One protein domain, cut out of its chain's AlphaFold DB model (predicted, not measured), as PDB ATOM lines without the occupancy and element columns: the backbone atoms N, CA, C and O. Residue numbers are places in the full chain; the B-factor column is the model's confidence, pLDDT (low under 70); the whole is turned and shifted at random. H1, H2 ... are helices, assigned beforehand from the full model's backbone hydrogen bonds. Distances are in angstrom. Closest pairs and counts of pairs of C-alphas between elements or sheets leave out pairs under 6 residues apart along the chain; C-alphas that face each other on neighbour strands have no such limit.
ATOM      1  N   GLY A 158     485.263 237.577 842.113       82.56
ATOM      2  CA  GLY A 158     485.022 237.058 840.764       82.56
ATOM      3  C   GLY A 158     486.077 237.473 839.731       82.56
ATOM      4  O   GLY A 158     486.273 236.758 838.753       82.56
ATOM      5  N   LEU A 159     486.799 238.575 839.957       84.19
ATOM      6  CA  LEU A 159     487.885 239.040 839.079       84.19
ATOM      7  C   LEU A 159     489.242 238.389 839.397       84.19
ATOM      8  O   LEU A 159     490.232 238.635 838.706       84.19
ATOM      9  N   HIS A 160     489.329 237.588 840.458       84.69
ATOM     10  CA  HIS A 160     490.588 237.019 840.916       84.69
ATOM     11  C   HIS A 160     490.932 235.718 840.172       84.69
ATOM     12  O   HIS A 160     490.126 234.802 840.049       84.69
ATOM     13  N   SER A 161     492.188 235.587 839.737       83.19
ATOM     14  CA  SER A 161     492.647 234.484 838.875       83.19
ATOM     15  C   SER A 161     492.719 233.107 839.548       83.19
ATOM     16  O   SER A 161     492.837 232.092 838.866       83.19
ATOM     17  N   LYS A 162     492.684 233.045 840.886       86.00
ATOM     18  CA  LYS A 162     492.778 231.790 841.656       86.00
ATOM     19  C   LYS A 162     491.495 231.559 842.463       86.00
ATOM     20  O   LYS A 162     491.398 232.116 843.562       86.00
ATOM     21  N   PRO A 163     490.551 230.728 841.988       83.50
ATOM     22  CA  PRO A 163     489.255 230.536 842.646       83.50
ATOM     23  C   PRO A 163     489.380 229.808 843.996       83.50
ATOM     24  O   PRO A 163     488.703 230.172 844.953       83.50
ATOM     25  N   HIS A 164     490.349 228.893 844.147       86.62
ATOM     26  CA  HIS A 164     490.626 228.209 845.424       86.62
ATOM     27  C   HIS A 164     490.976 229.185 846.560       86.62
ATOM     28  O   HIS A 164     490.504 229.052 847.686       86.62
ATOM     29  N   LYS A 165     491.802 230.203 846.273       87.25
ATOM     30  CA  LYS A 165     492.154 231.230 847.268       87.25
ATOM     31  C   LYS A 165     490.956 232.107 847.634       87.25
ATOM     32  O   LYS A 165     490.890 232.580 848.761       87.25
ATOM     33  N   CYS A 166     490.029 232.306 846.698       88.81
ATOM     34  CA  CYS A 166     488.809 233.070 846.940       88.81
ATOM     35  C   CYS A 166     487.867 232.312 847.873       88.81
ATOM     36  O   CYS A 166     487.386 232.907 848.829       88.81
ATOM     37  N   GLY A 167     487.669 231.009 847.644       87.25
ATOM     38  CA  GLY A 167     486.911 230.146 848.557       87.25
ATOM     39  C   GLY A 167     487.491 230.169 849.975       87.25
ATOM     40  O   GLY A 167     486.770 230.442 850.931       87.25
ATOM     41  N   GLN A 168     488.814 230.015 850.109       90.12
ATOM     42  CA  GLN A 168     489.467 230.059 851.422       90.12
ATOM     43  C   GLN A 168     489.277 231.416 852.113       90.12
ATOM     44  O   GLN A 168     488.914 231.457 853.284       90.12
ATOM     45  N   LEU A 169     489.451 232.520 851.382       91.38
ATOM     46  CA  LEU A 169     489.246 233.861 851.924       91.38
ATOM     47  C   LEU A 169     487.795 234.088 852.371       91.38
ATOM     48  O   LEU A 169     487.575 234.705 853.406       91.38
ATOM     49  N   MET A 170     486.804 233.593 851.626       92.25
ATOM     50  CA  MET A 170     485.395 233.682 852.029       92.25
ATOM     51  C   MET A 170     485.134 232.924 853.338       92.25
ATOM     52  O   MET A 170     484.410 233.432 854.193       92.25
ATOM     53  N   LEU A 171     485.749 231.752 853.531       91.00
ATOM     54  CA  LEU A 171     485.677 231.021 854.801       91.00
ATOM     55  C   LEU A 171     486.360 231.779 855.946       91.00
ATOM     56  O   LEU A 171     485.793 231.868 857.034       91.00
ATOM     57  N   ASP A 172     487.529 232.369 855.700       91.06
ATOM     58  CA  ASP A 172     488.245 233.176 856.696       91.06
ATOM     59  C   ASP A 172     487.442 234.441 857.066       91.06
ATOM     60  O   ASP A 172     487.409 234.865 858.222       91.06
ATOM     61  N   LEU A 173     486.726 235.034 856.102       91.00
ATOM     62  CA  LEU A 173     485.786 236.129 856.347       91.00
ATOM     63  C   LEU A 173     484.598 235.674 857.202       91.00
ATOM     64  O   LEU A 173     484.207 236.410 858.106       91.00
ATOM     65  N   CYS A 174     484.048 234.479 856.972       92.62
ATOM     66  CA  CYS A 174     483.016 233.911 857.842       92.62
ATOM     67  C   CYS A 174     483.522 233.725 859.281       92.62
ATOM     68  O   CYS A 174     482.808 234.073 860.221       92.62
ATOM     69  N   ASP A 175     484.755 233.246 859.470       91.19
ATOM     70  CA  ASP A 175     485.359 233.118 860.801       91.19
ATOM     71  C   ASP A 175     485.468 234.488 861.493       91.19
ATOM     72  O   ASP A 175     485.011 234.645 862.629       91.19
ATOM     73  N   ASN A 176     485.966 235.506 860.787       90.19
ATOM     74  CA  ASN A 176     486.062 236.877 861.302       90.19
ATOM     75  C   ASN A 176     484.692 237.475 861.645       90.19
ATOM     76  O   ASN A 176     484.538 238.114 862.684       90.19
ATOM     77  N   LEU A 177     483.684 237.251 860.799       90.00
ATOM     78  CA  LEU A 177     482.316 237.705 861.048       90.00
ATOM     79  C   LEU A 177     481.714 237.030 862.287       90.00
ATOM     80  O   LEU A 177     481.061 237.697 863.088       90.00
ATOM     81  N   SER A 178     482.006 235.744 862.507       91.62
ATOM     82  CA  SER A 178     481.517 235.010 863.680       91.62
ATOM     83  C   SER A 178     482.031 235.572 865.011       91.62
ATOM     84  O   SER A 178     481.350 235.460 866.026       91.62
ATOM     85  N   HIS A 179     483.192 236.239 865.025       88.81
ATOM     86  CA  HIS A 179     483.715 236.880 866.235       88.81
ATOM     87  C   HIS A 179     482.875 238.072 866.705       88.81
ATOM     88  O   HIS A 179     482.819 238.317 867.909       88.81
ATOM     89  N   TYR A 180     482.183 238.772 865.801       86.06
ATOM     90  CA  TYR A 180     481.286 239.876 866.169       86.06
ATOM     91  C   TYR A 180     479.998 239.398 866.848       86.06
ATOM     92  O   TYR A 180     479.319 240.197 867.490       86.06
ATOM     93  N   LEU A 181     479.673 238.104 866.739       85.62
ATOM     94  CA  LEU A 181     478.539 237.505 867.440       85.62
ATOM     95  C   LEU A 181     478.823 237.295 868.936       85.62
ATOM     96  O   LEU A 181     477.883 237.101 869.704       85.62
ATOM     97  N   LYS A 182     480.093 237.349 869.374       84.19
ATOM     98  CA  LYS A 182     480.437 237.157 870.786       84.19
ATOM     99  C   LYS A 182     479.830 238.255 871.670       84.19
ATOM    100  O   LYS A 182     479.821 239.427 871.282       84.19
ATOM    101  N   PRO A 183     479.375 237.903 872.882       82.00
ATOM    102  CA  PRO A 183     478.881 238.886 873.831       82.00
ATOM    103  C   PRO A 183     480.033 239.739 874.392       82.00
ATOM    104  O   PRO A 183     481.183 239.296 874.452       82.00
ATOM    105  N   ILE A 184     479.725 240.968 874.818       80.81
ATOM    106  CA  ILE A 184     480.713 241.917 875.378       80.81
ATOM    107  C   ILE A 184     481.230 241.412 876.735       80.81
ATOM    108  O   ILE A 184     482.407 241.543 877.063       80.81
ATOM    109  N   ALA A 185     480.331 240.817 877.513       74.44
ATOM    110  CA  ALA A 185     480.595 240.117 878.762       74.44
ATOM    111  C   ALA A 185     479.687 238.876 878.815       74.44
ATOM    112  O   ALA A 185     478.673 238.864 878.117       74.44
ATOM    113  N   PRO A 186     479.994 237.841 879.618       73.25
ATOM    114  CA  PRO A 186     479.129 236.666 879.741       73.25
ATOM    115  C   PRO A 186     477.674 237.077 880.011       73.25
ATOM    116  O   PRO A 186     477.411 237.826 880.952       73.25
ATOM    117  N   GLY A 187     476.740 236.640 879.164       72.19
ATOM    118  CA  GLY A 187     475.328 237.013 879.277       72.19
ATOM    119  C   GLY A 187     474.913 238.388 878.725       72.19
ATOM    120  O   GLY A 187     473.723 238.688 878.763       72.19
ATOM    121  N   VAL A 188     475.832 239.221 878.214       77.75
ATOM    122  CA  VAL A 188     475.534 240.585 877.721       77.75
ATOM    123  C   VAL A 188     475.755 240.682 876.203       77.75
ATOM    124  O   VAL A 188     476.903 240.836 875.763       77.75
ATOM    125  N   PRO A 189     474.679 240.620 875.392       77.00
ATOM    126  CA  PRO A 189     474.752 240.802 873.946       77.00
ATOM    127  C   PRO A 189     475.310 242.175 873.567       77.00
ATOM    128  O   PRO A 189     475.178 243.143 874.318       77.00
ATOM    129  N   ASN A 190     475.905 242.273 872.382       78.62
ATOM    130  CA  ASN A 190     476.373 243.544 871.849       78.62
ATOM    131  C   ASN A 190     475.208 244.286 871.166       78.62
ATOM    132  O   ASN A 190     474.783 243.860 870.094       78.62
ATOM    133  N   PRO A 191     474.701 245.404 871.724       71.19
ATOM    134  CA  PRO A 191     473.611 246.160 871.105       71.19
ATOM    135  C   PRO A 191     474.053 246.886 869.823       71.19
ATOM    136  O   PRO A 191     473.216 247.340 869.048       71.19
ATOM    137  N   GLU A 192     475.363 247.014 869.598       70.94
ATOM    138  CA  GLU A 192     475.954 247.576 868.384       70.94
ATOM    139  C   GLU A 192     476.197 246.508 867.305       70.94
ATOM    140  O   GLU A 192     476.988 246.756 866.402       70.94
ATOM    141  N   VAL A 193     475.593 245.317 867.373       79.19
ATOM    142  CA  VAL A 193     475.713 244.305 866.308       79.19
ATOM    143  C   VAL A 193     474.342 243.737 865.957       79.19
ATOM    144  O   VAL A 193     473.625 243.232 866.812       79.19
ATOM    145  N   ASP A 194     473.986 243.791 864.673       83.00
ATOM    146  CA  ASP A 194     472.793 243.152 864.131       83.00
ATOM    147  C   ASP A 194     473.191 241.727 863.767       83.00
ATOM    148  O   ASP A 194     473.796 241.466 862.720       83.00
ATOM    149  N   TYR A 195     472.888 240.806 864.677       85.81
ATOM    150  CA  TYR A 195     473.197 239.398 864.491       85.81
ATOM    151  C   TYR A 195     472.528 238.825 863.235       85.81
ATOM    152  O   TYR A 195     473.151 238.028 862.537       85.81
ATOM    153  N   GLY A 196     471.320 239.275 862.880       85.69
ATOM    154  CA  GLY A 196     470.628 238.840 861.668       85.69
ATOM    155  C   GLY A 196     471.371 239.259 860.399       85.69
ATOM    156  O   GLY A 196     471.591 238.436 859.503       85.69
ATOM    157  N   LEU A 197     471.843 240.508 860.343       85.94
ATOM    158  CA  LEU A 197     472.646 241.000 859.222       85.94
ATOM    159  C   LEU A 197     473.965 240.226 859.102       85.94
ATOM    160  O   LEU A 197     474.290 239.754 858.011       85.94
ATOM    161  N   VAL A 198     474.695 240.034 860.204       88.56
ATOM    162  CA  VAL A 198     475.966 239.288 860.210       88.56
ATOM    163  C   VAL A 198     475.764 237.847 859.729       88.56
ATOM    164  O   VAL A 198     476.489 237.392 858.839       88.56
ATOM    165  N   LEU A 199     474.738 237.151 860.228       90.56
ATOM    166  CA  LEU A 199     474.393 235.795 859.786       90.56
ATOM    167  C   LEU A 199     474.022 235.756 858.296       90.56
ATOM    168  O   LEU A 199     474.452 234.847 857.580       90.56
ATOM    169  N   SER A 200     473.287 236.753 857.791       90.56
ATOM    170  CA  SER A 200     472.934 236.846 856.366       90.56
ATOM    171  C   SER A 200     474.167 237.033 855.470       90.56
ATOM    172  O   SER A 200     474.277 236.412 854.404       90.56
ATOM    173  N   MET A 201     475.142 237.823 855.934       90.31
ATOM    174  CA  MET A 201     476.407 238.030 855.237       90.31
ATOM    175  C   MET A 201     477.224 236.739 855.201       90.31
ATOM    176  O   MET A 201     477.664 236.327 854.126       90.31
ATOM    177  N   MET A 202     477.367 236.066 856.347       93.25
ATOM    178  CA  MET A 202     478.054 234.775 856.448       93.25
ATOM    179  C   MET A 202     477.403 233.722 855.546       93.25
ATOM    180  O   MET A 202     478.105 233.013 854.828       93.25
ATOM    181  N   LYS A 203     476.065 233.657 855.506       93.44
ATOM    182  CA  LYS A 203     475.317 232.722 854.650       93.44
ATOM    183  C   LYS A 203     475.606 232.958 853.171       93.44
ATOM    184  O   LYS A 203     475.848 232.009 852.428       93.44
ATOM    185  N   THR A 204     475.619 234.223 852.757       92.75
ATOM    186  CA  THR A 204     475.901 234.622 851.373       92.75
ATOM    187  C   THR A 204     477.333 234.258 850.971       92.75
ATOM    188  O   THR A 204     477.541 233.619 849.938       92.75
ATOM    189  N   LEU A 205     478.320 234.597 851.807       92.81
ATOM    190  CA  LEU A 205     479.731 234.270 851.563       92.81
ATOM    191  C   LEU A 205     479.959 232.756 851.511       92.81
ATOM    192  O   LEU A 205     480.645 232.262 850.617       92.81
ATOM    193  N   LEU A 206     479.339 232.008 852.424       94.00
ATOM    194  CA  LEU A 206     479.481 230.561 852.503       94.00
ATOM    195  C   LEU A 206     478.872 229.844 851.290       94.00
ATOM    196  O   LEU A 206     479.492 228.927 850.752       94.00
ATOM    197  N   MET A 207     477.697 230.276 850.821       92.62
ATOM    198  CA  MET A 207     477.066 229.717 849.619       92.62
ATOM    199  C   MET A 207     477.934 229.923 848.375       92.62
ATOM    200  O   MET A 207     478.131 228.991 847.596       92.62
ATOM    201  N   HIS A 208     478.515 231.113 848.208       90.25
ATOM    202  CA  HIS A 208     479.434 231.375 847.100       90.25
ATOM    203  C   HIS A 208     480.751 230.604 847.233       90.25
ATOM    204  O   HIS A 208     481.232 230.066 846.237       90.25
ATOM    205  N   SER A 209     481.298 230.473 848.444       91.50
ATOM    206  CA  SER A 209     482.465 229.624 848.707       91.50
ATOM    207  C   SER A 209     482.196 228.169 848.315       91.50
ATOM    208  O   SER A 209     482.999 227.555 847.613       91.50
ATOM    209  N   LYS A 210     481.027 227.631 848.690       92.25
ATOM    210  CA  LYS A 210     480.590 226.280 848.314       92.25
ATOM    211  C   LYS A 210     480.548 226.105 846.794       92.25
ATOM    212  O   LYS A 210     481.107 225.138 846.285       92.25
ATOM    213  N   MET A 211     479.958 227.058 846.070       89.12
ATOM    214  CA  MET A 211     479.915 227.031 844.601       89.12
ATOM    215  C   MET A 211     481.314 227.048 843.971       89.12
ATOM    216  O   MET A 211     481.564 226.321 843.012       89.12
ATOM    217  N   GLN A 212     482.253 227.822 844.526       87.00
ATOM    218  CA  GLN A 212     483.638 227.846 844.045       87.00
ATOM    219  C   GLN A 212     484.321 226.483 844.210       87.00
ATOM    220  O   GLN A 212     484.924 225.987 843.260       87.00
ATOM    221  N   TYR A 213     484.194 225.839 845.373       90.06
ATOM    222  CA  TYR A 213     484.793 224.519 845.602       90.06
ATOM    223  C   TYR A 213     484.156 223.410 844.754       90.06
ATOM    224  O   TYR A 213     484.877 222.523 844.295       90.06
ATOM    225  N   ILE A 214     482.851 223.493 844.468       89.69
ATOM    226  CA  ILE A 214     482.172 222.590 843.522       89.69
ATOM    227  C   ILE A 214     482.760 222.746 842.116       89.69
ATOM    228  O   ILE A 214     483.110 221.750 841.489       89.69
ATOM    229  N   ASN A 215     482.930 223.983 841.642       86.38
ATOM    230  CA  ASN A 215     483.472 224.255 840.308       86.38
ATOM    231  C   ASN A 215     484.936 223.808 840.153       86.38
ATOM    232  O   ASN A 215     485.355 223.445 839.058       86.38
ATOM    233  N   ILE A 216     485.718 223.843 841.237       87.31
ATOM    234  CA  ILE A 216     487.119 223.391 841.261       87.31
ATOM    235  C   ILE A 216     487.218 221.862 841.418       87.31
ATOM    236  O   ILE A 216     488.228 221.276 841.037       87.31
ATOM    237  N   GLY A 217     486.186 221.217 841.969       86.38
ATOM    238  CA  GLY A 217     486.198 219.790 842.293       86.38
ATOM    239  C   GLY A 217     487.028 219.449 843.534       86.38
ATOM    240  O   GLY A 217     487.613 218.370 843.586       86.38
ATOM    241  N   ASP A 218     487.109 220.348 844.523       88.38
ATOM    242  CA  ASP A 218     487.831 220.092 845.779       88.38
ATOM    243  C   ASP A 218     486.895 219.523 846.867       88.38
ATOM    244  O   ASP A 218     486.055 220.253 847.412       88.38
ATOM    245  N   PRO A 219     487.039 218.236 847.237       87.69
ATOM    246  CA  PRO A 219     486.192 217.615 848.247       87.69
ATOM    247  C   PRO A 219     486.466 218.138 849.666       87.69
ATOM    248  O   PRO A 219     485.552 218.140 850.491       87.69
ATOM    249  N   GLN A 220     487.683 218.600 849.982       87.94
ATOM    250  CA  GLN A 220     488.017 219.051 851.341       87.94
ATOM    251  C   GLN A 220     487.381 220.407 851.655       87.94
ATOM    252  O   GLN A 220     486.766 220.577 852.714       87.94
ATOM    253  N   GLY A 221     487.467 221.358 850.719       86.50
ATOM    254  CA  GLY A 221     486.779 222.643 850.821       86.50
ATOM    255  C   GLY A 221     485.259 222.493 850.918       86.50
ATOM    256  O   GLY A 221     484.616 223.207 851.694       86.50
ATOM    257  N   LEU A 222     484.680 221.516 850.210       91.00
ATOM    258  CA  LEU A 222     483.243 221.242 850.245       91.00
ATOM    259  C   LEU A 222     482.768 220.756 851.623       91.00
ATOM    260  O   LEU A 222     481.833 221.336 852.177       91.00
ATOM    261  N   VAL A 223     483.447 219.770 852.218       90.25
ATOM    262  CA  VAL A 223     483.121 219.256 853.565       90.25
ATOM    263  C   VAL A 223     483.220 220.362 854.621       90.25
ATOM    264  O   VAL A 223     482.370 220.466 855.513       90.25
ATOM    265  N   ARG A 224     484.230 221.236 854.510       89.94
ATOM    266  CA  ARG A 224     484.372 222.393 855.404       89.94
ATOM    267  C   ARG A 224     483.204 223.369 855.247       89.94
ATOM    268  O   ARG A 224     482.669 223.827 856.256       89.94
ATOM    269  N   CYS A 225     482.767 223.638 854.016       92.25
ATOM    270  CA  CYS A 225     481.605 224.489 853.760       92.25
ATOM    271  C   CYS A 225     480.310 223.898 854.341       92.25
ATOM    272  O   CYS A 225     479.520 224.630 854.927       92.25
ATOM    273  N   GLU A 226     480.096 222.586 854.223       91.31
ATOM    274  CA  GLU A 226     478.912 221.902 854.769       91.31
ATOM    275  C   GLU A 226     478.887 221.894 856.302       91.31
ATOM    276  O   GLU A 226     477.841 222.113 856.920       91.31
ATOM    277  N   THR A 227     480.056 221.723 856.921       91.50
ATOM    278  CA  THR A 227     480.215 221.837 858.377       91.50
ATOM    279  C   THR A 227     479.889 223.258 858.842       91.50
ATOM    280  O   THR A 227     479.073 223.453 859.741       91.50
ATOM    281  N   TYR A 228     480.460 224.271 858.182       93.38
ATOM    282  CA  TYR A 228     480.190 225.679 858.491       93.38
ATOM    283  C   TYR A 228     478.728 226.050 858.242       93.38
ATOM    284  O   TYR A 228     478.183 226.873 858.968       93.38
ATOM    285  N   GLN A 229     478.075 225.422 857.263       93.50
ATOM    286  CA  GLN A 229     476.660 225.643 856.981       93.50
ATOM    287  C   GLN A 229     475.799 225.112 858.128       93.50
ATOM    288  O   GLN A 229     474.929 225.824 858.618       93.50
ATOM    289  N   SER A 230     476.105 223.909 858.619       92.94
ATOM    290  CA  SER A 230     475.416 223.318 859.773       92.94
ATOM    291  C   SER A 230     475.616 224.148 861.046       92.94
ATOM    292  O   SER A 230     474.663 224.378 861.790       92.94
ATOM    293  N   HIS A 231     476.828 224.663 861.273       93.56
ATOM    294  CA  HIS A 231     477.123 225.561 862.394       93.56
ATOM    295  C   HIS A 231     476.430 226.922 862.262       93.56
ATOM    296  O   HIS A 231     475.972 227.471 863.258       93.56
ATOM    297  N   LEU A 232     476.332 227.468 861.049       93.25
ATOM    298  CA  LEU A 232     475.652 228.735 860.803       93.25
ATOM    299  C   LEU A 232     474.141 228.620 861.033       93.25
ATOM    300  O   LEU A 232     473.555 229.515 861.639       93.25
ATOM    301  N   ASP A 233     473.529 227.513 860.609       92.62
ATOM    302  CA  ASP A 233     472.131 227.213 860.925       92.62
ATOM    303  C   ASP A 233     471.917 227.144 862.446       92.62
ATOM    304  O   ASP A 233     470.961 227.720 862.960       92.62
ATOM    305  N   LEU A 234     472.825 226.479 863.176       93.06
ATOM    306  CA  LEU A 234     472.774 226.404 864.639       93.06
ATOM    307  C   LEU A 234     472.884 227.790 865.286       93.06
ATOM    308  O   LEU A 234     472.127 228.091 866.204       93.06
ATOM    309  N   LEU A 235     473.791 228.647 864.808       91.38
ATOM    310  CA  LEU A 235     473.904 230.028 865.289       91.38
ATOM    311  C   LEU A 235     472.618 230.823 865.045       91.38
ATOM    312  O   LEU A 235     472.217 231.585 865.918       91.38
ATOM    313  N   GLY A 236     471.948 230.609 863.909       90.44
ATOM    314  CA  GLY A 236     470.627 231.182 863.642       90.44
ATOM    315  C   GLY A 236     469.593 230.770 864.690       90.44
ATOM    316  O   GLY A 236     468.982 231.635 865.310       90.44
ATOM    317  N   ILE A 237     469.479 229.467 864.967       90.81
ATOM    318  CA  ILE A 237     468.558 228.930 865.985       90.81
ATOM    319  C   ILE A 237     468.870 229.504 867.377       90.81
ATOM    320  O   ILE A 237     467.964 229.865 868.124       90.81
ATOM    321  N   LEU A 238     470.153 229.615 867.737       90.00
ATOM    322  CA  LEU A 238     470.576 230.178 869.022       90.00
ATOM    323  C   LEU A 238     470.217 231.666 869.152       90.00
ATOM    324  O   LEU A 238     469.825 232.102 870.234       90.00
ATOM    325  N   VAL A 239     470.336 232.436 868.068       88.19
ATOM    326  CA  VAL A 239     469.928 233.849 868.033       88.19
ATOM    327  C   VAL A 239     468.407 233.977 868.140       88.19
ATOM    328  O   VAL A 239     467.929 234.806 868.911       88.19
ATOM    329  N   GLU A 240     467.647 233.135 867.437       88.00
ATOM    330  CA  GLU A 240     466.178 233.106 867.510       88.00
ATOM    331  C   GLU A 240     465.663 232.754 868.922       88.00
ATOM    332  O   GLU A 240     464.703 233.366 869.392       88.00
ATOM    333  N   ASP A 241     466.335 231.846 869.645       85.06
ATOM    334  CA  ASP A 241     466.005 231.471 871.038       85.06
ATOM    335  C   ASP A 241     466.577 232.442 872.100       85.06
ATOM    336  O   ASP A 241     466.531 232.177 873.308       85.06
ATOM    337  N   ASN A 242     467.131 233.587 871.675       84.50
ATOM    338  CA  ASN A 242     467.768 234.591 872.538       84.50
ATOM    339  C   ASN A 242     468.855 234.004 873.460       84.50
ATOM    340  O   ASN A 242     468.956 234.354 874.643       84.50
ATOM    341  N   TYR A 243     469.667 233.080 872.946       84.50
ATOM    342  CA  TYR A 243     470.790 232.522 873.692       84.50
ATOM    343  C   TYR A 243     471.925 233.550 873.803       84.50
ATOM    344  O   TYR A 243     472.432 234.054 872.804       84.50
ATOM    345  N   THR A 244     472.340 233.867 875.030       80.81
ATOM    346  CA  THR A 244     473.221 235.015 875.302       80.81
ATOM    347  C   THR A 244     474.705 234.751 875.037       80.81
ATOM    348  O   THR A 244     475.445 235.677 874.719       80.81
ATOM    349  N   ASP A 245     475.157 233.504 875.179       83.19
ATOM    350  CA  ASP A 245     476.574 233.127 875.094       83.19
ATOM    351  C   ASP A 245     476.905 232.521 873.715       83.19
ATOM    352  O   ASP A 245     477.237 231.338 873.611       83.19
ATOM    353  N   LEU A 246     476.780 233.304 872.639       87.44
ATOM    354  CA  LEU A 246     476.973 232.809 871.268       87.44
ATOM    355  C   LEU A 246     478.433 232.376 870.985       87.44
ATOM    356  O   LEU A 246     479.361 233.158 871.224       87.44
ATOM    357  N   PRO A 247     478.655 231.155 870.452       89.69
ATOM    358  CA  PRO A 247     479.982 230.661 870.080       89.69
ATOM    359  C   PRO A 247     480.429 231.138 868.691       89.69
ATOM    360  O   PRO A 247     479.625 231.578 867.872       89.69
ATOM    361  N   THR A 248     481.718 230.986 868.378       90.12
ATOM    362  CA  THR A 248     482.224 231.175 867.003       90.12
ATOM    363  C   THR A 248     482.131 229.900 866.167       90.12
ATOM    364  O   THR A 248     482.051 228.789 866.697       90.12
ATOM    365  N   LEU A 249     482.237 230.033 864.838       89.81
ATOM    366  CA  LEU A 249     482.285 228.878 863.927       89.81
ATOM    367  C   LEU A 249     483.445 227.921 864.258       89.81
ATOM    368  O   LEU A 249     483.297 226.696 864.207       89.81
ATOM    369  N   GLN A 250     484.593 228.472 864.657       87.56
ATOM    370  CA  GLN A 250     485.760 227.688 865.059       87.56
ATOM    371  C   GLN A 250     485.558 226.974 866.402       87.56
ATOM    372  O   GLN A 250     486.043 225.857 866.583       87.56
ATOM    373  N   GLU A 251     484.842 227.583 867.351       90.12
ATOM    374  CA  GLU A 251     484.506 226.950 868.634       90.12
ATOM    375  C   GLU A 251     483.526 225.788 868.446       90.12
ATOM    376  O   GLU A 251     483.746 224.722 869.020       90.12
ATOM    377  N   LEU A 252     482.530 225.941 867.568       91.31
ATOM    378  CA  LEU A 252     481.591 224.871 867.201       91.31
ATOM    379  C   LEU A 252     482.264 223.691 866.484       91.31
ATOM    380  O   LEU A 252     481.773 222.569 866.533       91.31
ATOM    381  N   THR A 253     483.432 223.910 865.880       89.88
ATOM    382  CA  THR A 253     484.231 222.828 865.280       89.88
ATOM    383  C   THR A 253     484.922 221.958 866.344       89.88
ATOM    384  O   THR A 253     485.279 220.807 866.084       89.88
ATOM    385  N   LYS A 254     485.103 222.462 867.574       91.31
ATOM    386  CA  LYS A 254     485.760 221.731 868.669       91.31
ATOM    387  C   LYS A 254     484.749 220.864 869.425       91.31
ATOM    388  O   LYS A 254     483.953 221.373 870.212       91.31
ATOM    389  N   LYS A 255     484.851 219.538 869.283       90.12
ATOM    390  CA  LYS A 255     483.944 218.570 869.941       90.12
ATOM    391  C   LYS A 255     483.834 218.747 871.464       90.12
ATOM    392  O   LYS A 255     482.729 218.675 872.000       90.12
ATOM    393  N   ASP A 256     484.935 219.044 872.157       90.56
ATOM    394  CA  ASP A 256     484.941 219.243 873.620       90.56
ATOM    395  C   ASP A 256     484.163 220.488 874.058       90.56
ATOM    396  O   ASP A 256     483.625 220.553 875.165       90.56
ATOM    397  N   TYR A 257     484.140 221.521 873.214       91.81
ATOM    398  CA  TYR A 257     483.369 222.730 873.476       91.81
ATOM    399  C   TYR A 257     481.875 222.446 873.305       91.81
ATOM    400  O   TYR A 257     481.100 222.691 874.227       91.81
ATOM    401  N   VAL A 258     481.495 221.840 872.177       92.38
ATOM    402  CA  VAL A 258     480.101 221.483 871.871       92.38
ATOM    403  C   VAL A 258     479.527 220.521 872.916       92.38
ATOM    404  O   VAL A 258     478.398 220.705 873.362       92.38
ATOM    405  N   THR A 259     480.312 219.541 873.378       91.06
ATOM    406  CA  THR A 259     479.883 218.600 874.429       91.06
ATOM    407  C   THR A 259     479.577 219.334 875.737       91.06
ATOM    408  O   THR A 259     478.494 219.172 876.292       91.06
ATOM    409  N   ARG A 260     480.471 220.228 876.189       91.88
ATOM    410  CA  ARG A 260     480.241 221.048 877.391       91.88
ATOM    411  C   ARG A 260     479.047 221.989 877.238       91.88
ATOM    412  O   ARG A 260     478.291 222.172 878.187       91.88
ATOM    413  N   MET A 261     478.875 222.579 876.057       90.69
ATOM    414  CA  MET A 261     477.737 223.444 875.751       90.69
ATOM    415  C   MET A 261     476.419 222.670 875.830       90.69
ATOM    416  O   MET A 261     475.495 223.110 876.510       90.69
ATOM    417  N   ARG A 262     476.346 221.495 875.197       93.50
ATOM    418  CA  ARG A 262     475.192 220.592 875.273       93.50
ATOM    419  C   ARG A 262     474.880 220.217 876.719       93.50
ATOM    420  O   ARG A 262     473.733 220.326 877.135       93.50
ATOM    421  N   ASP A 263     475.883 219.819 877.495       91.44
ATOM    422  CA  ASP A 263     475.679 219.390 878.881       91.44
ATOM    423  C   ASP A 263     475.204 220.555 879.772       91.44
ATOM    424  O   ASP A 263     474.309 220.370 880.598       91.44
ATOM    425  N   LYS A 264     475.703 221.781 879.545       90.44
ATOM    426  CA  LYS A 264     475.187 223.006 880.187       90.44
ATOM    427  C   LYS A 264     473.724 223.269 879.806       90.44
ATOM    428  O   LYS A 264     472.925 223.610 880.671       90.44
ATOM    429  N   LEU A 265     473.351 223.089 878.537       90.56
ATOM    430  CA  LEU A 265     471.963 223.253 878.082       90.56
ATOM    431  C   LEU A 265     471.022 222.210 878.699       90.56
ATOM    432  O   LEU A 265     469.902 222.558 879.063       90.56
ATOM    433  N   ILE A 266     471.481 220.965 878.870       90.19
ATOM    434  CA  ILE A 266     470.730 219.917 879.580       90.19
ATOM    435  C   ILE A 266     470.509 220.319 881.044       90.19
ATOM    436  O   ILE A 266     469.391 220.206 881.535       90.19
ATOM    437  N   GLN A 267     471.541 220.829 881.726       88.38
ATOM    438  CA  GLN A 267     471.444 221.276 883.125       88.38
ATOM    439  C   GLN A 267     470.477 222.451 883.319       88.38
ATOM    440  O   GLN A 267     469.827 222.539 884.354       88.38
ATOM    441  N   VAL A 268     470.375 223.344 882.331       88.38
ATOM    442  CA  VAL A 268     469.445 224.492 882.335       88.38
ATOM    443  C   VAL A 268     468.073 224.111 881.741       88.38
ATOM    444  O   VAL A 268     467.229 224.970 881.514       88.38
ATOM    445  N   GLU A 269     467.841 222.824 881.465       85.88
ATOM    446  CA  GLU A 269     466.596 222.272 880.907       85.88
ATOM    447  C   GLU A 269     466.186 222.837 879.531       85.88
ATOM    448  O   GLU A 269     465.064 222.628 879.066       85.88
ATOM    449  N   ARG A 270     467.110 223.474 878.797       89.00
ATOM    450  CA  ARG A 270     466.908 223.902 877.399       89.00
ATOM    451  C   ARG A 270     467.159 222.743 876.430       89.00
ATOM    452  O   ARG A 270     468.063 222.767 875.594       89.00
ATOM    453  N   LEU A 271     466.347 221.698 876.564       91.19
ATOM    454  CA  LEU A 271     466.549 220.398 875.914       91.19
ATOM    455  C   LEU A 271     466.389 220.448 874.388       91.19
ATOM    456  O   LEU A 271     467.140 219.779 873.683       91.19
ATOM    457  N   GLN A 272     465.481 221.282 873.871       90.50
ATOM    458  CA  GLN A 272     465.318 221.477 872.425       90.50
ATOM    459  C   GLN A 272     466.604 222.030 871.791       90.50
ATOM    460  O   GLN A 272     467.099 221.461 870.821       90.50
ATOM    461  N   LEU A 273     467.204 223.071 872.382       90.50
ATOM    462  CA  LEU A 273     468.490 223.600 871.918       90.50
ATOM    463  C   LEU A 273     469.609 222.560 872.019       90.50
ATOM    464  O   LEU A 273     470.433 222.456 871.118       90.50
ATOM    465  N   ALA A 274     469.643 221.764 873.091       92.06
ATOM    466  CA  ALA A 274     470.650 220.716 873.249       92.06
ATOM    467  C   ALA A 274     470.565 219.640 872.145       92.06
ATOM    468  O   ALA A 274     471.598 219.104 871.726       92.06
ATOM    469  N   VAL A 275     469.357 219.338 871.647       92.44
ATOM    470  CA  VAL A 275     469.156 218.452 870.490       92.44
ATOM    471  C   VAL A 275     469.714 219.097 869.226       92.44
ATOM    472  O   VAL A 275     470.493 218.445 868.537       92.44
ATOM    473  N   GLU A 276     469.387 220.364 868.955       92.06
ATOM    474  CA  GLU A 276     469.885 221.082 867.770       92.06
ATOM    475  C   GLU A 276     471.414 221.207 867.767       92.06
ATOM    476  O   GLU A 276     472.063 220.971 866.749       92.06
ATOM    477  N   VAL A 277     472.019 221.487 868.926       91.75
ATOM    478  CA  VAL A 277     473.482 221.477 869.095       91.75
ATOM    479  C   VAL A 277     474.054 220.099 868.758       91.75
ATOM    480  O   VAL A 277     475.082 219.997 868.091       91.75
ATOM    481  N   SER A 278     473.394 219.020 869.185       92.31
ATOM    482  CA  SER A 278     473.886 217.663 868.936       92.31
ATOM    483  C   SER A 278     473.781 217.275 867.458       92.31
ATOM    484  O   SER A 278     474.755 216.794 866.883       92.31
ATOM    485  N   THR A 279     472.638 217.533 866.817       91.88
ATOM    486  CA  THR A 279     472.392 217.174 865.411       91.88
ATOM    487  C   THR A 279     473.251 217.988 864.446       91.88
ATOM    488  O   THR A 279     473.814 217.420 863.510       91.88
ATOM    489  N   LYS A 280     473.403 219.299 864.678       89.88
ATOM    490  CA  LYS A 280     474.143 220.208 863.785       89.88
ATOM    491  C   LYS A 280     475.664 220.132 863.940       89.88
ATOM    492  O   LYS A 280     476.371 220.472 862.996       89.88
ATOM    493  N   CYS A 281     476.172 219.654 865.078       90.25
ATOM    494  CA  CYS A 281     477.612 219.465 865.317       90.25
ATOM    495  C   CYS A 281     478.064 217.990 865.275       90.25
ATOM    496  O   CYS A 281     479.210 217.686 865.617       90.25
ATOM    497  N   GLY A 282     477.187 217.062 864.877       85.88
ATOM    498  CA  GLY A 282     477.525 215.642 864.716       85.88
ATOM    499  C   GLY A 282     477.806 214.895 866.027       85.88
ATOM    500  O   GLY A 282     478.602 213.954 866.036       85.88
ATOM    501  N   LEU A 283     477.191 215.316 867.136       90.50
ATOM    502  CA  LEU A 283     477.179 214.558 868.390       90.50
ATOM    503  C   LEU A 283     475.979 213.606 868.425       90.50
ATOM    504  O   LEU A 283     474.935 213.883 867.841       90.50
ATOM    505  N   ASP A 284     476.104 212.501 869.161       88.62
ATOM    506  CA  ASP A 284     474.980 211.591 869.390       88.62
ATOM    507  C   ASP A 284     473.889 212.274 870.246       88.62
ATOM    508  O   ASP A 284     474.161 212.649 871.397       88.62
ATOM    509  N   PRO A 285     472.656 212.446 869.724       90.56
ATOM    510  CA  PRO A 285     471.571 213.082 870.459       90.56
ATOM    511  C   PRO A 285     470.893 212.138 871.464       90.56
ATOM    512  O   PRO A 285     470.061 212.602 872.245       90.56
ATOM    513  N   ALA A 286     471.206 210.833 871.477       89.12
ATOM    514  CA  ALA A 286     470.520 209.860 872.332       89.12
ATOM    515  C   ALA A 286     470.571 210.230 873.825       89.12
ATOM    516  O   ALA A 286     469.561 210.111 874.519       89.12
ATOM    517  N   GLY A 287     471.707 210.750 874.307       88.44
ATOM    518  CA  GLY A 287     471.847 211.221 875.689       88.44
ATOM    519  C   GLY A 287     470.946 212.418 876.025       88.44
ATOM    520  O   GLY A 287     470.417 212.496 877.132       88.44
ATOM    521  N   VAL A 288     470.707 213.316 875.062       91.75
ATOM    522  CA  VAL A 288     469.803 214.467 875.237       91.75
ATOM    523  C   VAL A 288     468.349 214.008 875.272       91.75
ATOM    524  O   VAL A 288     467.592 214.424 876.146       91.75
ATOM    525  N   TRP A 289     467.961 213.111 874.359       92.69
ATOM    526  CA  TRP A 289     466.614 212.533 874.339       92.69
ATOM    527  C   TRP A 289     466.300 211.755 875.616       92.69
ATOM    528  O   TRP A 289     465.184 211.855 876.119       92.69
ATOM    529  N   ALA A 290     467.281 211.037 876.164       90.94
ATOM    530  CA  ALA A 290     467.158 210.350 877.443       90.94
ATOM    531  C   ALA A 290     466.907 211.330 878.601       90.94
ATOM    532  O   ALA A 290     465.968 211.137 879.373       90.94
ATOM    533  N   ALA A 291     467.694 212.410 878.689       89.31
ATOM    534  CA  ALA A 291     467.504 213.452 879.699       89.31
ATOM    535  C   ALA A 291     466.137 214.142 879.562       89.31
ATOM    536  O   ALA A 291     465.456 214.381 880.559       89.31
ATOM    537  N   TRP A 292     465.696 214.400 878.328       91.56
ATOM    538  CA  TRP A 292     464.378 214.970 878.065       91.56
ATOM    539  C   TRP A 292     463.253 214.012 878.464       91.56
ATOM    540  O   TRP A 292     462.351 214.406 879.201       91.56
ATOM    541  N   GLY A 293     463.330 212.744 878.061       90.00
ATOM    542  CA  GLY A 293     462.364 211.720 878.458       90.00
ATOM    543  C   GLY A 293     462.234 211.607 879.978       90.00
ATOM    544  O   GLY A 293     461.116 211.596 880.490       90.00
ATOM    545  N   MET A 294     463.358 211.627 880.704       87.88
ATOM    546  CA  MET A 294     463.355 211.624 882.170       87.88
ATOM    547  C   MET A 294     462.724 212.887 882.761       87.88
ATOM    548  O   MET A 294     461.940 212.772 883.697       87.88
ATOM    549  N   ASN A 295     462.986 214.079 882.213       86.12
ATOM    550  CA  ASN A 295     462.342 215.309 882.687       86.12
ATOM    551  C   ASN A 295     460.815 215.275 882.458       86.12
ATOM    552  O   ASN A 295     460.034 215.586 883.357       86.12
ATOM    553  N   CYS A 296     460.354 214.793 881.299       86.00
ATOM    554  CA  CYS A 296     458.923 214.581 881.050       86.00
ATOM    555  C   CYS A 296     458.307 213.599 882.059       86.00
ATOM    556  O   CYS A 296     457.232 213.859 882.603       86.00
ATOM    557  N   LEU A 297     459.016 212.510 882.357       83.88
ATOM    558  CA  LEU A 297     458.576 211.489 883.301       83.88
ATOM    559  C   LEU A 297     458.528 212.031 884.743       83.88
ATOM    560  O   LEU A 297     457.549 211.806 885.456       83.88
ATOM    561  N   ILE A 298     459.509 212.847 885.145       82.88
ATOM    562  CA  ILE A 298     459.486 213.597 886.408       82.88
ATOM    563  C   ILE A 298     458.274 214.537 886.441       82.88
ATOM    564  O   ILE A 298     457.592 214.611 887.459       82.88
ATOM    565  N   ASN A 299     457.926 215.209 885.350       77.50
ATOM    566  CA  ASN A 299     456.766 216.105 885.311       77.50
ATOM    567  C   ASN A 299     455.404 215.388 885.229       77.50
ATOM    568  O   ASN A 299     454.362 216.052 885.282       77.50
ATOM    569  N   GLY A 300     455.395 214.052 885.144       75.62
ATOM    570  CA  GLY A 300     454.188 213.236 884.996       75.62
ATOM    571  C   GLY A 300     453.579 213.280 883.590       75.62
ATOM    572  O   GLY A 300     452.434 212.871 883.410       75.62
ATOM    573  N   ASP A 301     454.318 213.778 882.595       82.62
ATOM    574  CA  ASP A 301     453.913 213.779 881.187       82.62
ATOM    575  C   ASP A 301     454.406 212.496 880.501       82.62
ATOM    576  O   ASP A 301     455.429 212.460 879.808       82.62
ATOM    577  N   PHE A 302     453.673 211.409 880.739       85.12
ATOM    578  CA  PHE A 302     453.983 210.093 880.180       85.12
ATOM    579  C   PHE A 302     453.932 210.049 878.640       85.12
ATOM    580  O   PHE A 302     454.845 209.474 878.043       85.12
ATOM    581  N   PRO A 303     452.939 210.652 877.949       86.88
ATOM    582  CA  PRO A 303     452.901 210.645 876.487       86.88
ATOM    583  C   PRO A 303     454.159 211.241 875.847       86.88
ATOM    584  O   PRO A 303     454.741 210.615 874.955       86.88
ATOM    585  N   GLN A 304     454.623 212.400 876.328       86.25
ATOM    586  CA  GLN A 304     455.851 212.995 875.802       86.25
ATOM    587  C   GLN A 304     457.085 212.172 876.168       86.25
ATOM    588  O   GLN A 304     457.955 211.978 875.318       86.25
ATOM    589  N   ALA A 305     457.153 211.630 877.389       88.81
ATOM    590  CA  ALA A 305     458.258 210.769 877.799       88.81
ATOM    591  C   ALA A 305     458.410 209.559 876.863       88.81
ATOM    592  O   ALA A 305     459.508 209.278 876.383       88.81
ATOM    593  N   ARG A 306     457.306 208.878 876.524       89.56
ATOM    594  CA  ARG A 306     457.297 207.748 875.576       89.56
ATOM    595  C   ARG A 306     457.802 208.143 874.190       89.56
ATOM    596  O   ARG A 306     458.617 207.421 873.620       89.56
ATOM    597  N   GLU A 307     457.367 209.289 873.665       90.69
ATOM    598  CA  GLU A 307     457.838 209.790 872.367       90.69
ATOM    599  C   GLU A 307     459.355 210.025 872.377       90.69
ATOM    600  O   GLU A 307     460.045 209.642 871.429       90.69
ATOM    601  N   LYS A 308     459.893 210.618 873.455       90.56
ATOM    602  CA  LYS A 308     461.332 210.906 873.561       90.56
ATOM    603  C   LYS A 308     462.144 209.630 873.758       90.56
ATOM    604  O   LYS A 308     463.141 209.442 873.062       90.56
ATOM    605  N   PHE A 309     461.685 208.710 874.608       91.19
ATOM    606  CA  PHE A 309     462.354 207.424 874.796       91.19
ATOM    607  C   PHE A 309     462.343 206.559 873.538       91.19
ATOM    608  O   PHE A 309     463.325 205.871 873.284       91.19
ATOM    609  N   ASN A 310     461.320 206.649 872.687       89.25
ATOM    610  CA  ASN A 310     461.305 205.944 871.403       89.25
ATOM    611  C   ASN A 310     462.409 206.407 870.432       89.25
ATOM    612  O   ASN A 310     462.774 205.676 869.514       89.25
ATOM    613  N   ARG A 311     462.967 207.608 870.628       87.50
ATOM    614  CA  ARG A 311     464.086 208.117 869.820       87.50
ATOM    615  C   ARG A 311     465.448 207.601 870.287       87.50
ATOM    616  O   ARG A 311     466.392 207.638 869.503       87.50
ATOM    617  N   CYS A 312     465.568 207.122 871.528       88.56
ATOM    618  CA  CYS A 312     466.835 206.637 872.093       88.56
ATOM    619  C   CYS A 312     466.845 205.137 872.436       88.56
ATOM    620  O   CYS A 312     467.899 204.508 872.374       88.56
ATOM    621  N   LEU A 313     465.698 204.545 872.773       88.25
ATOM    622  CA  LEU A 313     465.540 203.117 873.043       88.25
ATOM    623  C   LEU A 313     465.032 202.402 871.792       88.25
ATOM    624  O   LEU A 313     464.050 202.810 871.176       88.25
ATOM    625  N   LYS A 314     465.691 201.300 871.432       85.69
ATOM    626  CA  LYS A 314     465.296 200.460 870.297       85.69
ATOM    627  C   LYS A 314     464.630 199.173 870.795       85.69
ATOM    628  O   LYS A 314     465.163 198.556 871.719       85.69
ATOM    629  N   PRO A 315     463.506 198.739 870.196       83.56
ATOM    630  CA  PRO A 315     462.919 197.436 870.490       83.56
ATOM    631  C   PRO A 315     463.879 196.294 870.136       83.56
ATOM    632  O   PRO A 315     464.558 196.337 869.110       83.56
ATOM    633  N   LEU A 316     463.917 195.260 870.976       82.94
ATOM    634  CA  LEU A 316     464.717 194.059 870.736       82.94
ATOM    635  C   LEU A 316     464.051 193.149 869.693       82.94
ATOM    636  O   LEU A 316     462.857 192.867 869.804       82.94
ATOM    637  N   SER A 317     464.839 192.656 868.730       78.12
ATOM    638  CA  SER A 317     464.385 191.713 867.696       78.12
ATOM    639  C   SER A 317     464.118 190.314 868.255       78.12
ATOM    640  O   SER A 317     463.085 189.725 867.952       78.12
ATOM    641  N   ASP A 318     465.022 189.796 869.097       81.38
ATOM    642  CA  ASP A 318     464.810 188.560 869.854       81.38
ATOM    643  C   ASP A 318     464.735 188.878 871.349       81.38
ATOM    644  O   ASP A 318     465.706 189.303 871.976       81.38
ATOM    645  N   ARG A 319     463.540 188.701 871.910       85.50
ATOM    646  CA  ARG A 319     463.248 188.960 873.323       85.50
ATOM    647  C   ARG A 319     463.426 187.728 874.197       85.50
ATOM    648  O   ARG A 319     463.442 187.870 875.420       85.50
ATOM    649  N   ASN A 320     463.567 186.544 873.597       87.19
ATOM    650  CA  ASN A 320     463.600 185.259 874.293       87.19
ATOM    651  C   ASN A 320     465.020 184.810 874.674       87.19
ATOM    652  O   ASN A 320     465.331 183.617 874.741       87.19
ATOM    653  N   GLN A 321     465.883 185.787 874.934       85.75
ATOM    654  CA  GLN A 321     467.259 185.600 875.369       85.75
ATOM    655  C   GLN A 321     467.490 186.316 876.700       85.75
ATOM    656  O   GLN A 321     466.770 187.248 877.071       85.75
ATOM    657  N   VAL A 322     468.523 185.883 877.419       83.31
ATOM    658  CA  VAL A 322     468.954 186.515 878.668       83.31
ATOM    659  C   VAL A 322     469.733 187.783 878.321       83.31
ATOM    660  O   VAL A 322     470.952 187.767 878.173       83.31
ATOM    661  N   ILE A 323     468.999 188.877 878.131       85.62
ATOM    662  CA  ILE A 323     469.546 190.205 877.839       85.62
ATOM    663  C   ILE A 323     469.169 191.128 878.993       85.62
ATOM    664  O   ILE A 323     467.985 191.342 879.259       85.62
ATOM    665  N   TYR A 324     470.180 191.675 879.662       84.62
ATOM    666  CA  TYR A 324     470.001 192.643 880.742       84.62
ATOM    667  C   TYR A 324     469.464 193.979 880.204       84.62
ATOM    668  O   TYR A 324     469.792 194.359 879.074       84.62
ATOM    669  N   PRO A 325     468.638 194.704 880.983       84.88
ATOM    670  CA  PRO A 325     468.088 195.977 880.537       84.88
ATOM    671  C   PRO A 325     469.209 197.000 880.281       84.88
ATOM    672  O   PRO A 325     470.153 197.083 881.073       84.88
ATOM    673  N   PRO A 326     469.114 197.815 879.212       87.50
ATOM    674  CA  PRO A 326     469.976 198.982 879.054       87.50
ATOM    675  C   PRO A 326     469.884 199.877 880.291       87.50
ATOM    676  O   PRO A 326     468.795 200.032 880.841       87.50
ATOM    677  N   LYS A 327     470.994 200.516 880.681       88.50
ATOM    678  CA  LYS A 327     471.049 201.371 881.880       88.50
ATOM    679  C   LYS A 327     469.889 202.373 881.943       88.50
ATOM    680  O   LYS A 327     469.210 202.443 882.950       88.50
ATOM    681  N   LEU A 328     469.591 203.044 880.828       88.31
ATOM    682  CA  LEU A 328     468.476 203.988 880.743       88.31
ATOM    683  C   LEU A 328     467.111 203.352 881.057       88.31
ATOM    684  O   LEU A 328     466.287 203.966 881.718       88.31
ATOM    685  N   LEU A 329     466.857 202.132 880.574       88.88
ATOM    686  CA  LEU A 329     465.599 201.434 880.845       88.88
ATOM    687  C   LEU A 329     465.512 201.012 882.316       88.88
ATOM    688  O   LEU A 329     464.436 201.105 882.899       88.88
ATOM    689  N   ALA A 330     466.628 200.572 882.904       88.25
ATOM    690  CA  ALA A 330     466.704 200.281 884.333       88.25
ATOM    691  C   ALA A 330     466.431 201.546 885.164       88.25
ATOM    692  O   ALA A 330     465.523 201.527 885.982       88.25
ATOM    693  N   ASP A 331     467.097 202.663 884.854       87.25
ATOM    694  CA  ASP A 331     466.911 203.951 885.539       87.25
ATOM    695  C   ASP A 331     465.446 204.442 885.457       87.25
ATOM    696  O   ASP A 331     464.903 204.960 886.434       87.25
ATOM    697  N   VAL A 332     464.775 204.257 884.310       87.00
ATOM    698  CA  VAL A 332     463.347 204.587 884.127       87.00
ATOM    699  C   VAL A 332     462.449 203.720 885.013       87.00
ATOM    700  O   VAL A 332     461.544 204.244 885.663       87.00
ATOM    701  N   ILE A 333     462.673 202.402 885.032       87.75
ATOM    702  CA  ILE A 333     461.873 201.469 885.839       87.75
ATOM    703  C   ILE A 333     462.100 201.740 887.328       87.75
ATOM    704  O   ILE A 333     461.128 201.883 888.062       87.75
ATOM    705  N   ASP A 334     463.353 201.898 887.750       86.00
ATOM    706  CA  ASP A 334     463.717 202.180 889.138       86.00
ATOM    707  C   ASP A 334     463.106 203.507 889.611       86.00
ATOM    708  O   ASP A 334     462.596 203.595 890.729       86.00
ATOM    709  N   PHE A 335     463.080 204.542 888.762       85.25
ATOM    710  CA  PHE A 335     462.394 205.796 889.081       85.25
ATOM    711  C   PHE A 335     460.886 205.586 889.287       85.25
ATOM    712  O   PHE A 335     460.308 206.114 890.241       85.25
ATOM    713  N   LEU A 336     460.233 204.825 888.407       83.12
ATOM    714  CA  LEU A 336     458.796 204.564 888.496       83.12
ATOM    715  C   LEU A 336     458.432 203.671 889.695       83.12
ATOM    716  O   LEU A 336     457.371 203.871 890.280       83.12
TER     717      LEU A 336
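This is residues 158 to 336 of the 752 residues of the protein "Zinc finger FYVE domain-containing protein 26" of Crassostrea gigas (UniProt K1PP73). What does the model look like? It is a long slab of helices folded back and forth, roughly side by side, leading from H1 and H2 at one end through H3, H5 and H6 to H7, H8 and H9 at the other. Residues 314 to 324, between H8 and H9, stick out as a loop. What is it made of? The printed part has 179 residues with nine named helices, H1 to H9 in chain order, and no named strand; the class is all helix. It is loose, with a radius of gyration of the C-alphas of 20.6 A, and elongated, spanning 68 by 41 by 25 A.

What touches the hub? H3, residues 219 to 240, is the hub and forms a helical hairpin with H2, residues 195 to 216, at a shallow tilt of 15 degrees; their closest C-alphas, of Lys 210 and Cys 225, are 5.8 A apart. With residues 230 to 238 alone H3 touches H6, residues 271 to 280, opposite ways; the closest C-alphas, of Ser 230 and Lys 280, are 5.2 A apart. H4, residues 249 to 252, touches H3, with the C-alphas of His 231 and Leu 249 closest at 6.3 A. What follows outward? H1, residues 163 to 179, forms a helical hairpin with H2, the C-alphas of Gly 167 and Ser 209 closest at 4.5 A. H5, residues 255 to 267, forms one with H6, Arg 262 and Ala 274 having the closest C-alphas at 5.0 A. H7, residues 286 to 298, forms hairpins with H6, C-alphas of Leu 271 and Trp 292 closest at 6.2 A, and with H8, residues 302 to 312, C-alphas of Gly 293 and Ala 305 closest at 4.3 A. What of the rest? H9, residues 327 to 336, is close to H7 but not clearly touching, the closest C-alphas, of Ala 290 and Leu 328, being 7.3 A apart. H1, H2, H3, H5, H6 and H7 form a bundle, a group of helices side by side. Every O i to N i+4 pair is within hydrogen-bond range in H1, H2, H3, H5, H6, H7 and H9, and 5 of 7 are in H8, while H4 is too short for such a pair.

Which helices are longest? From first to last C-alpha H3 measures 31.8 A, H2 31.5 A and H1 25.0 A. Where are the anchors? H3 begins at C-alpha 219, (486.192, 217.615, 848.247), H1 at C-alpha 163, (489.255, 230.536, 842.646), and H9 ends at C-alpha 336, (458.796, 204.564, 888.496).

How far does it reach? The two C-alphas farthest apart, of Leu 159 and Asn 320, are 68.7 A apart. Is anything missing or uncertain? The printed part has no cut, and no printed residue is under 70 in pLDDT. Which links are long? Those from H1 to H2, 15 residues, and from H8 to H9, 14 residues, are long.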